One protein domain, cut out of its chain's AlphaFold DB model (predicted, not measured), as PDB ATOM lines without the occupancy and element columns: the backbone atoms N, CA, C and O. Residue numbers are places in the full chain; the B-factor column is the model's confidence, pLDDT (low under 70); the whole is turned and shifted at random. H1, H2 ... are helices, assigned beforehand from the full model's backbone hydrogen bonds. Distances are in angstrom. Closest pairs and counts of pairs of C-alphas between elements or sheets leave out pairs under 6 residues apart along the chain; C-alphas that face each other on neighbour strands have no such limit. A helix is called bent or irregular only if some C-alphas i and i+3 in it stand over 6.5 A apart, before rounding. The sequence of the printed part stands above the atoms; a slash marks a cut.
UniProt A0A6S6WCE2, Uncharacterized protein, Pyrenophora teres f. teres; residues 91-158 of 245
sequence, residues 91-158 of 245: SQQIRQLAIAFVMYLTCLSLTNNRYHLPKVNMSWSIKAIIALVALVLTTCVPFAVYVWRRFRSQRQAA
ATOM      1  N   SER A  91     -31.710  32.327 -45.266       53.62
ATOM      2  CA  SER A  91     -32.942  31.563 -45.532       53.62
ATOM      3  C   SER A  91     -32.818  30.650 -46.761       53.62
ATOM      4  O   SER A  91     -33.378  29.551 -46.782       53.62
ATOM      5  N   GLN A  92     -32.016  31.047 -47.753       48.94
ATOM      6  CA  GLN A  92     -31.792  30.274 -48.974       48.94
ATOM      7  C   GLN A  92     -30.952  29.008 -48.725       48.94
ATOM      8  O   GLN A  92     -31.291  27.940 -49.237       48.94
ATOM      9  N   GLN A  93     -29.928  29.088 -47.865       55.03
ATOM     10  CA  GLN A  93     -29.113  27.931 -47.460       55.03
ATOM     11  C   GLN A  93     -29.939  26.896 -46.682       55.03
ATOM     12  O   GLN A  93     -29.823  25.694 -46.919       55.03
ATOM     13  N   ILE A  94     -30.840  27.355 -45.807       60.34
ATOM     14  CA  ILE A  94     -31.742  26.478 -45.048       60.34
ATOM     15  C   ILE A  94     -32.755  25.787 -45.980       60.34
ATOM     16  O   ILE A  94     -33.019  24.595 -45.820       60.34
ATOM     17  N   ARG A  95     -33.280  26.492 -46.994       52.66
ATOM     18  CA  ARG A  95     -34.194  25.912 -47.995       52.66
ATOM     19  C   ARG A  95     -33.502  24.867 -48.879       52.66
ATOM     20  O   ARG A  95     -34.091  23.826 -49.151       52.66
ATOM     21  N   GLN A  96     -32.258  25.111 -49.288       63.44
ATOM     22  CA  GLN A  96     -31.474  24.158 -50.085       63.44
ATOM     23  C   GLN A  96     -31.115  22.898 -49.288       63.44
ATOM     24  O   GLN A  96     -31.270  21.788 -49.798       63.44
ATOM     25  N   LEU A  97     -30.727  23.052 -48.018       65.88
ATOM     26  CA  LEU A  97     -30.446  21.932 -47.119       65.88
ATOM     27  C   LEU A  97     -31.697  21.070 -46.866       65.88
ATOM     28  O   LEU A  97     -31.614  19.843 -46.874       65.88
ATOM     29  N   ALA A  98     -32.868  21.698 -46.709       62.84
ATOM     30  CA  ALA A  98     -34.139  20.990 -46.551       62.84
ATOM     31  C   ALA A  98     -34.528  20.190 -47.811       62.84
ATOM     32  O   ALA A  98     -34.937  19.036 -47.697       62.84
ATOM     33  N   ILE A  99     -34.351  20.759 -49.010       65.81
ATOM     34  CA  ILE A  99     -34.610  20.059 -50.282       65.81
ATOM     35  C   ILE A  99     -33.659  18.862 -50.451       65.81
ATOM     36  O   ILE A  99     -34.110  17.772 -50.803       65.81
ATOM     37  N   ALA A 100     -32.367  19.027 -50.146       72.12
ATOM     38  CA  ALA A 100     -31.386  17.941 -50.212       72.12
ATOM     39  C   ALA A 100     -31.738  16.780 -49.264       72.12
ATOM     40  O   ALA A 100     -31.670  15.612 -49.652       72.12
ATOM     41  N   PHE A 101     -32.185  17.096 -48.047       73.00
ATOM     42  CA  PHE A 101     -32.594  16.101 -47.058       73.00
ATOM     43  C   PHE A 101     -33.851  15.324 -47.483       73.00
ATOM     44  O   PHE A 101     -33.887  14.097 -47.376       73.00
ATOM     45  N   VAL A 102     -34.859  16.011 -48.034       72.69
ATOM     46  CA  VAL A 102     -36.076  15.367 -48.559       72.69
ATOM     47  C   VAL A 102     -35.741  14.437 -49.727       72.69
ATOM     48  O   VAL A 102     -36.207  13.294 -49.754       72.69
ATOM     49  N   MET A 103     -34.890  14.869 -50.662       73.19
ATOM     50  CA  MET A 103     -34.464  14.016 -51.777       73.19
ATOM     51  C   MET A 103     -33.706  12.772 -51.294       73.19
ATOM     52  O   MET A 103     -33.976  11.671 -51.776       73.19
ATOM     53  N   TYR A 104     -32.825  12.915 -50.299       78.31
ATOM     54  CA  TYR A 104     -32.097  11.793 -49.703       78.31
ATOM     55  C   TYR A 104     -33.037  10.766 -49.051       78.31
ATOM     56  O   TYR A 104     -32.924   9.572 -49.332       78.31
ATOM     57  N   LEU A 105     -34.017  11.212 -48.256       70.69
ATOM     58  CA  LEU A 105     -35.014  10.327 -47.636       70.69
ATOM     59  C   LEU A 105     -35.891   9.609 -48.667       70.69
ATOM     60  O   LEU A 105     -36.205   8.431 -48.501       70.69
ATOM     61  N   THR A 106     -36.250  10.298 -49.753       69.44
ATOM     62  CA  THR A 106     -37.021   9.703 -50.855       69.44
ATOM     63  C   THR A 106     -36.210   8.605 -51.544       69.44
ATOM     64  O   THR A 106     -36.720   7.515 -51.801       69.44
ATOM     65  N   CYS A 107     -34.919   8.856 -51.773       72.50
ATOM     66  CA  CYS A 107     -34.007   7.889 -52.373       72.50
ATOM     67  C   CYS A 107     -33.793   6.667 -51.463       72.50
ATOM     68  O   CYS A 107     -33.882   5.532 -51.926       72.50
ATOM     69  N   LEU A 108     -33.616   6.892 -50.156       67.44
ATOM     70  CA  LEU A 108     -33.491   5.837 -49.149       67.44
ATOM     71  C   LEU A 108     -34.772   4.989 -49.042       67.44
ATOM     72  O   LEU A 108     -34.705   3.772 -48.914       67.44
ATOM     73  N   SER A 109     -35.952   5.610 -49.135       71.06
ATOM     74  CA  SER A 109     -37.239   4.897 -49.147       71.06
ATOM     75  C   SER A 109     -37.393   4.014 -50.390       71.06
ATOM     76  O   SER A 109     -37.855   2.874 -50.298       71.06
ATOM     77  N   LEU A 110     -36.963   4.508 -51.554       70.44
ATOM     78  CA  LEU A 110     -36.999   3.762 -52.812       70.44
ATOM     79  C   LEU A 110     -36.031   2.575 -52.808       70.44
ATOM     80  O   LEU A 110     -36.410   1.480 -53.227       70.44
ATOM     81  N   THR A 111     -34.805   2.757 -52.314       69.75
ATOM     82  CA  THR A 111     -33.821   1.668 -52.233       69.75
ATOM     83  C   THR A 111     -34.231   0.617 -51.207       69.75
ATOM     84  O   THR A 111     -34.165  -0.576 -51.505       69.75
ATOM     85  N   ASN A 112     -34.744   1.024 -50.047       61.69
ATOM     86  CA  ASN A 112     -35.158   0.087 -49.002       61.69
ATOM     87  C   ASN A 112     -36.388  -0.747 -49.425       61.69
ATOM     88  O   ASN A 112     -36.432  -1.954 -49.189       61.69
ATOM     89  N   ASN A 113     -37.337  -0.144 -50.155       58.41
ATOM     90  CA  ASN A 113     -38.465  -0.868 -50.757       58.41
ATOM     91  C   ASN A 113     -38.040  -1.863 -51.846       58.41
ATOM     92  O   ASN A 113     -38.706  -2.881 -52.033       58.41
ATOM     93  N   ARG A 114     -36.966  -1.571 -52.589       64.12
ATOM     94  CA  ARG A 114     -36.558  -2.383 -53.743       64.12
ATOM     95  C   ARG A 114     -35.598  -3.515 -53.383       64.12
ATOM     96  O   ARG A 114     -35.630  -4.541 -54.055       64.12
ATOM     97  N   TYR A 115     -34.771  -3.340 -52.351       55.09
ATOM     98  CA  TYR A 115     -33.647  -4.247 -52.090       55.09
ATOM     99  C   TYR A 115     -33.703  -5.008 -50.758       55.09
ATOM    100  O   TYR A 115     -33.072  -6.056 -50.669       55.09
ATOM    101  N   HIS A 116     -34.448  -4.552 -49.740       52.62
ATOM    102  CA  HIS A 116     -34.264  -5.070 -48.371       52.62
ATOM    103  C   HIS A 116     -35.477  -5.704 -47.685       52.62
ATOM    104  O   HIS A 116     -35.335  -6.197 -46.569       52.62
ATOM    105  N   LEU A 117     -36.644  -5.775 -48.325       52.34
ATOM    106  CA  LEU A 117     -37.802  -6.443 -47.725       52.34
ATOM    107  C   LEU A 117     -38.100  -7.777 -48.422       52.34
ATOM    108  O   LEU A 117     -38.842  -7.792 -49.409       52.34
ATOM    109  N   PRO A 118     -37.595  -8.919 -47.904       51.38
ATOM    110  CA  PRO A 118     -38.223 -10.199 -48.191       51.38
ATOM    111  C   PRO A 118     -39.663 -10.104 -47.686       51.38
ATOM    112  O   PRO A 118     -39.881  -9.945 -46.491       51.38
ATOM    113  N   LYS A 119     -40.613 -10.089 -48.631       57.00
ATOM    114  CA  LYS A 119     -42.082 -10.082 -48.493       57.00
ATOM    115  C   LYS A 119     -42.606 -10.382 -47.077       57.00
ATOM    116  O   LYS A 119     -43.180 -11.438 -46.827       57.00
ATOM    117  N   VAL A 120     -42.510  -9.422 -46.163       56.97
ATOM    118  CA  VAL A 120     -43.391  -9.406 -45.000       56.97
ATOM    119  C   VAL A 120     -44.683  -8.800 -45.524       56.97
ATOM    120  O   VAL A 120     -44.749  -7.604 -45.840       56.97
ATOM    121  N   ASN A 121     -45.683  -9.661 -45.718       62.19
ATOM    122  CA  ASN A 121     -47.032  -9.295 -46.139       62.19
ATOM    123  C   ASN A 121     -47.730  -8.516 -45.014       62.19
ATOM    124  O   ASN A 121     -48.685  -8.973 -44.399       62.19
ATOM    125  N   MET A 122     -47.239  -7.313 -44.729       60.00
ATOM    126  CA  MET A 122     -48.009  -6.297 -44.034       60.00
ATOM    127  C   MET A 122     -49.093  -5.821 -44.995       60.00
ATOM    128  O   MET A 122     -48.777  -5.421 -46.121       60.00
ATOM    129  N   SER A 123     -50.351  -5.884 -44.547       75.75
ATOM    130  CA  SER A 123     -51.502  -5.361 -45.284       75.75
ATOM    131  C   SER A 123     -51.180  -3.963 -45.817       75.75
ATOM    132  O   SER A 123     -50.646  -3.120 -45.090       75.75
ATOM    133  N   TRP A 124     -51.473  -3.729 -47.097       70.81
ATOM    134  CA  TRP A 124     -51.188  -2.472 -47.797       70.81
ATOM    135  C   TRP A 124     -51.734  -1.253 -47.043       70.81
ATOM    136  O   TRP A 124     -51.103  -0.197 -47.031       70.81
ATOM    137  N   SER A 125     -52.840  -1.437 -46.320       70.62
ATOM    138  CA  SER A 125     -53.460  -0.430 -45.462       70.62
ATOM    139  C   SER A 125     -52.522   0.057 -44.351       70.62
ATOM    140  O   SER A 125     -52.443   1.252 -44.093       70.62
ATOM    141  N   ILE A 126     -51.748  -0.839 -43.729       77.75
ATOM    142  CA  ILE A 126     -50.833  -0.491 -42.629       77.75
ATOM    143  C   ILE A 126     -49.630   0.293 -43.164       77.75
ATOM    144  O   ILE A 126     -49.221   1.289 -42.570       77.75
ATOM    145  N   LYS A 127     -49.099  -0.102 -44.329       77.31
ATOM    146  CA  LYS A 127     -47.988   0.610 -44.982       77.31
ATOM    147  C   LYS A 127     -48.391   2.030 -45.389       77.31
ATOM    148  O   LYS A 127     -47.621   2.963 -45.174       77.31
ATOM    149  N   ALA A 128     -49.604   2.195 -45.914       78.94
ATOM    150  CA  ALA A 128     -50.146   3.502 -46.272       78.94
ATOM    151  C   ALA A 128     -50.335   4.406 -45.042       78.94
ATOM    152  O   ALA A 128     -49.954   5.573 -45.080       78.94
ATOM    153  N   ILE A 129     -50.849   3.865 -43.932       82.94
ATOM    154  CA  ILE A 129     -51.028   4.620 -42.684       82.94
ATOM    155  C   ILE A 129     -49.678   5.084 -42.128       82.94
ATOM    156  O   ILE A 129     -49.528   6.257 -41.794       82.94
ATOM    157  N   ILE A 130     -48.672   4.205 -42.079       81.69
ATOM    158  CA  ILE A 130     -47.332   4.567 -41.589       81.69
ATOM    159  C   ILE A 130     -46.706   5.658 -42.471       81.69
ATOM    160  O   ILE A 130     -46.134   6.616 -41.950       81.69
ATOM    161  N   ALA A 131     -46.856   5.560 -43.795       82.75
ATOM    162  CA  ALA A 131     -46.368   6.576 -44.723       82.75
ATOM    163  C   ALA A 131     -47.084   7.927 -44.545       82.75
ATOM    164  O   ALA A 131     -46.425   8.966 -44.537       82.75
ATOM    165  N   LEU A 132     -48.406   7.926 -44.346       85.38
ATOM    166  CA  LEU A 132     -49.185   9.140 -44.083       85.38
ATOM    167  C   LEU A 132     -48.781   9.803 -42.763       85.38
ATOM    168  O   LEU A 132     -48.583  11.014 -42.726       85.38
ATOM    169  N   VAL A 133     -48.592   9.024 -41.695       88.06
ATOM    170  CA  VAL A 133     -48.132   9.550 -40.399       88.06
ATOM    171  C   VAL A 133     -46.733  10.154 -40.526       88.06
ATOM    172  O   VAL A 133     -46.490  11.254 -40.029       88.06
ATOM    173  N   ALA A 134     -45.824   9.487 -41.239       87.06
ATOM    174  CA  ALA A 134     -44.488  10.017 -41.495       87.06
ATOM    175  C   ALA A 134     -44.529  11.317 -42.319       87.06
ATOM    176  O   ALA A 134     -43.817  12.270 -42.000       87.06
ATOM    177  N   LEU A 135     -45.395  11.397 -43.334       90.81
ATOM    178  CA  LEU A 135     -45.598  12.611 -44.127       90.81
ATOM    179  C   LEU A 135     -46.093  13.768 -43.246       90.81
ATOM    180  O   LEU A 135     -45.497  14.839 -43.248       90.81
ATOM    181  N   VAL A 136     -47.124  13.531 -42.432       89.06
ATOM    182  CA  VAL A 136     -47.690  14.549 -41.534       89.06
ATOM    183  C   VAL A 136     -46.644  15.035 -40.531       89.06
ATOM    184  O   VAL A 136     -46.474  16.240 -40.357       89.06
ATOM    185  N   LEU A 137     -45.882  14.134 -39.904       90.69
ATOM    186  CA  LEU A 137     -44.834  14.525 -38.957       90.69
ATOM    187  C   LEU A 137     -43.709  15.317 -39.638       90.69
ATOM    188  O   LEU A 137     -43.258  16.329 -39.097       90.69
ATOM    189  N   THR A 138     -43.288  14.909 -40.837       88.00
ATOM    190  CA  THR A 138     -42.223  15.605 -41.577       88.00
ATOM    191  C   THR A 138     -42.647  16.982 -42.080       88.00
ATOM    192  O   THR A 138     -41.793  17.861 -42.165       88.00
ATOM    193  N   THR A 139     -43.933  17.229 -42.344       86.31
ATOM    194  CA  THR A 139     -44.420  18.562 -42.740       86.31
ATOM    195  C   THR A 139     -44.799  19.442 -41.550       86.31
ATOM    196  O   THR A 139     -44.484  20.634 -41.530       86.31
ATOM    197  N   CYS A 140     -45.457  18.877 -40.536       88.38
ATOM    198  CA  CYS A 140     -46.017  19.653 -39.429       88.38
ATOM    199  C   CYS A 140     -44.959  20.067 -38.402       88.38
ATOM    200  O   CYS A 140     -45.046  21.170 -37.865       88.38
ATOM    201  N   VAL A 141     -43.938  19.239 -38.142       90.19
ATOM    202  CA  VAL A 141     -42.898  19.566 -37.150       90.19
ATOM    203  C   VAL A 141     -42.039  20.762 -37.589       90.19
ATOM    204  O   VAL A 141     -41.903  21.697 -36.797       90.19
ATOM    205  N   PRO A 142     -41.512  20.838 -38.831       84.62
ATOM    206  CA  PRO A 142     -40.772  22.018 -39.283       84.62
ATOM    207  C   PRO A 142     -41.625  23.286 -39.286       84.62
ATOM    208  O   PRO A 142     -41.134  24.352 -38.918       84.62
ATOM    209  N   PHE A 143     -42.907  23.172 -39.647       85.19
ATOM    210  CA  PHE A 143     -43.840  24.294 -39.617       85.19
ATOM    211  C   PHE A 143     -44.077  24.798 -38.187       85.19
ATOM    212  O   PHE A 143     -43.953  25.996 -37.928       85.19
ATOM    213  N   ALA A 144     -44.322  23.897 -37.233       88.38
ATOM    214  CA  ALA A 144     -44.480  24.253 -35.824       88.38
ATOM    215  C   ALA A 144     -43.212  24.917 -35.256       88.38
ATOM    216  O   ALA A 144     -43.298  25.944 -34.581       88.38
ATOM    217  N   VAL A 145     -42.027  24.389 -35.584       92.12
ATOM    218  CA  VAL A 145     -40.737  24.980 -35.181       92.12
ATOM    219  C   VAL A 145     -40.534  26.361 -35.809       92.12
ATOM    220  O   VAL A 145     -40.056  27.276 -35.134       92.12
ATOM    221  N   TYR A 146     -40.912  26.539 -37.077       93.38
ATOM    222  CA  TYR A 146     -40.838  27.825 -37.768       93.38
ATOM    223  C   TYR A 146     -41.733  28.879 -37.101       93.38
ATOM    224  O   TYR A 146     -41.252  29.956 -36.737       93.38
ATOM    225  N   VAL A 147     -43.005  28.545 -36.870       91.75
ATOM    226  CA  VAL A 147     -43.974  29.428 -36.205       91.75
ATOM    227  C   VAL A 147     -43.491  29.787 -34.799       91.75
ATOM    228  O   VAL A 147     -43.450  30.966 -34.441       91.75
ATOM    229  N   TRP A 148     -43.029  28.800 -34.028       92.19
ATOM    230  CA  TRP A 148     -42.500  29.020 -32.682       92.19
ATOM    231  C   TRP A 148     -41.307  29.983 -32.657       92.19
ATOM    232  O   TRP A 148     -41.250  30.887 -31.819       92.19
ATOM    233  N   ARG A 149     -40.354  29.826 -33.586       89.31
ATOM    234  CA  ARG A 149     -39.202  30.735 -33.698       89.31
ATOM    235  C   ARG A 149     -39.641  32.158 -34.022       89.31
ATOM    236  O   ARG A 149     -39.185  33.084 -33.353       89.31
ATOM    237  N   ARG A 150     -40.566  32.329 -34.973       81.00
ATOM    238  CA  ARG A 150     -41.101  33.648 -35.344       81.00
ATOM    239  C   ARG A 150     -41.767  34.344 -34.153       81.00
ATOM    240  O   ARG A 150     -41.473  35.507 -33.888       81.00
ATOM    241  N   PHE A 151     -42.580  33.616 -33.384       86.31
ATOM    242  CA  PHE A 151     -43.211  34.147 -32.171       86.31
ATOM    243  C   PHE A 151     -42.200  34.521 -31.081       86.31
ATOM    244  O   PHE A 151     -42.366  35.539 -30.404       86.31
ATOM    245  N   ARG A 152     -41.133  33.732 -30.898       77.19
ATOM    246  CA  ARG A 152     -40.089  34.064 -29.915       77.19
ATOM    247  C   ARG A 152     -39.315  35.328 -30.281       77.19
ATOM    248  O   ARG A 152     -39.082  36.144 -29.392       77.19
ATOM    249  N   SER A 153     -38.956  35.510 -31.549       85.00
ATOM    250  CA  SER A 153     -38.224  36.703 -31.994       85.00
ATOM    251  C   SER A 153     -39.032  37.988 -31.789       85.00
ATOM    252  O   SER A 153     -38.484  38.981 -31.319       85.00
ATOM    253  N   GLN A 154     -40.349  37.955 -32.025       76.38
ATOM    254  CA  GLN A 154     -41.223  39.106 -31.758       76.38
ATOM    255  C   GLN A 154     -41.255  39.490 -30.271       76.38
ATOM    256  O   GLN A 154     -41.198  40.669 -29.930       76.38
ATOM    257  N   ARG A 155     -41.278  38.504 -29.364       73.75
ATOM    258  CA  ARG A 155     -41.270  38.773 -27.915       73.75
ATOM    259  C   ARG A 155     -39.957  39.368 -27.407       73.75
ATOM    260  O   ARG A 155     -39.969  40.050 -26.388       73.75
ATOM    261  N   GLN A 156     -38.834  39.101 -28.072       71.44
ATOM    262  CA  GLN A 156     -37.544  39.687 -27.697       71.44
ATOM    263  C   GLN A 156     -37.417  41.136 -28.176       71.44
ATOM    264  O   GLN A 156     -36.927  41.966 -27.416       71.44
ATOM    265  N   ALA A 157     -37.939  41.461 -29.362       64.12
ATOM    266  CA  ALA A 157     -37.965  42.837 -29.862       64.12
ATOM    267  C   ALA A 157     -38.777  43.776 -28.946       64.12
ATOM    268  O   ALA A 157     -38.343  44.889 -28.672       64.12
ATOM    269  N   ALA A 158     -39.891  43.296 -28.382       61.44
ATOM    270  CA  ALA A 158     -40.725  44.083 -27.467       61.44
ATOM    271  C   ALA A 158     -40.091  44.349 -26.084       61.44
ATOM    272  O   ALA A 158     -40.535  45.245 -25.379       61.44
TER     273      ALA A 158
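AT A GLANCE: This is residues 91 to 158 of the 245 residues of an uncharacterized protein of Pyrenophora teres f. teres (UniProt A0A6S6WCE2). Two long helices make an open, narrow U: H1 runs to one end, a loop turns the chain round, and the longer H2 folds back beside H1 with a gap between them, its last residues sticking out past the start of H1. The printed part has 68 residues, with H1 then H2 and no named strand, and its class is all helix. It is an extended rod, radius of gyration of the C-alphas 17.4 A, spanning 58 by 25 by 11 A.

IN THESE COORDINATES: H1, residues 91 to 115, begins at C-alpha 91 (-32.942, 31.563, -45.532) and is 36.4 A long. H2, residues 124 to 157, is 50.5 A long and ends at C-alpha 157 (-37.965, 42.837, -29.862). H2 is neither bent nor irregular, but only just: C-alphas 139 and 142 are 6.1 A apart.

HOW THE PARTS SIT: H1 and H2 are apart, with no C-alpha of one within 8 A of the other. Residues 91 to 97, 103 to 137 and 143 to 158 stand free. In H1 every O i to N i+4 pair is within hydrogen-bond range; in H2, 28 of 30 are.

THE WHOLE: The C-alphas farthest apart, of Pro 118 and Ala 158, are 58.2 A apart. The printed part has no cut; H1 to H2 is a short link. Mean pLDDT of the printed part is 73.5, with residues 91 to 99, 106, 108, 111 to 122 and 157 to 158 under 70.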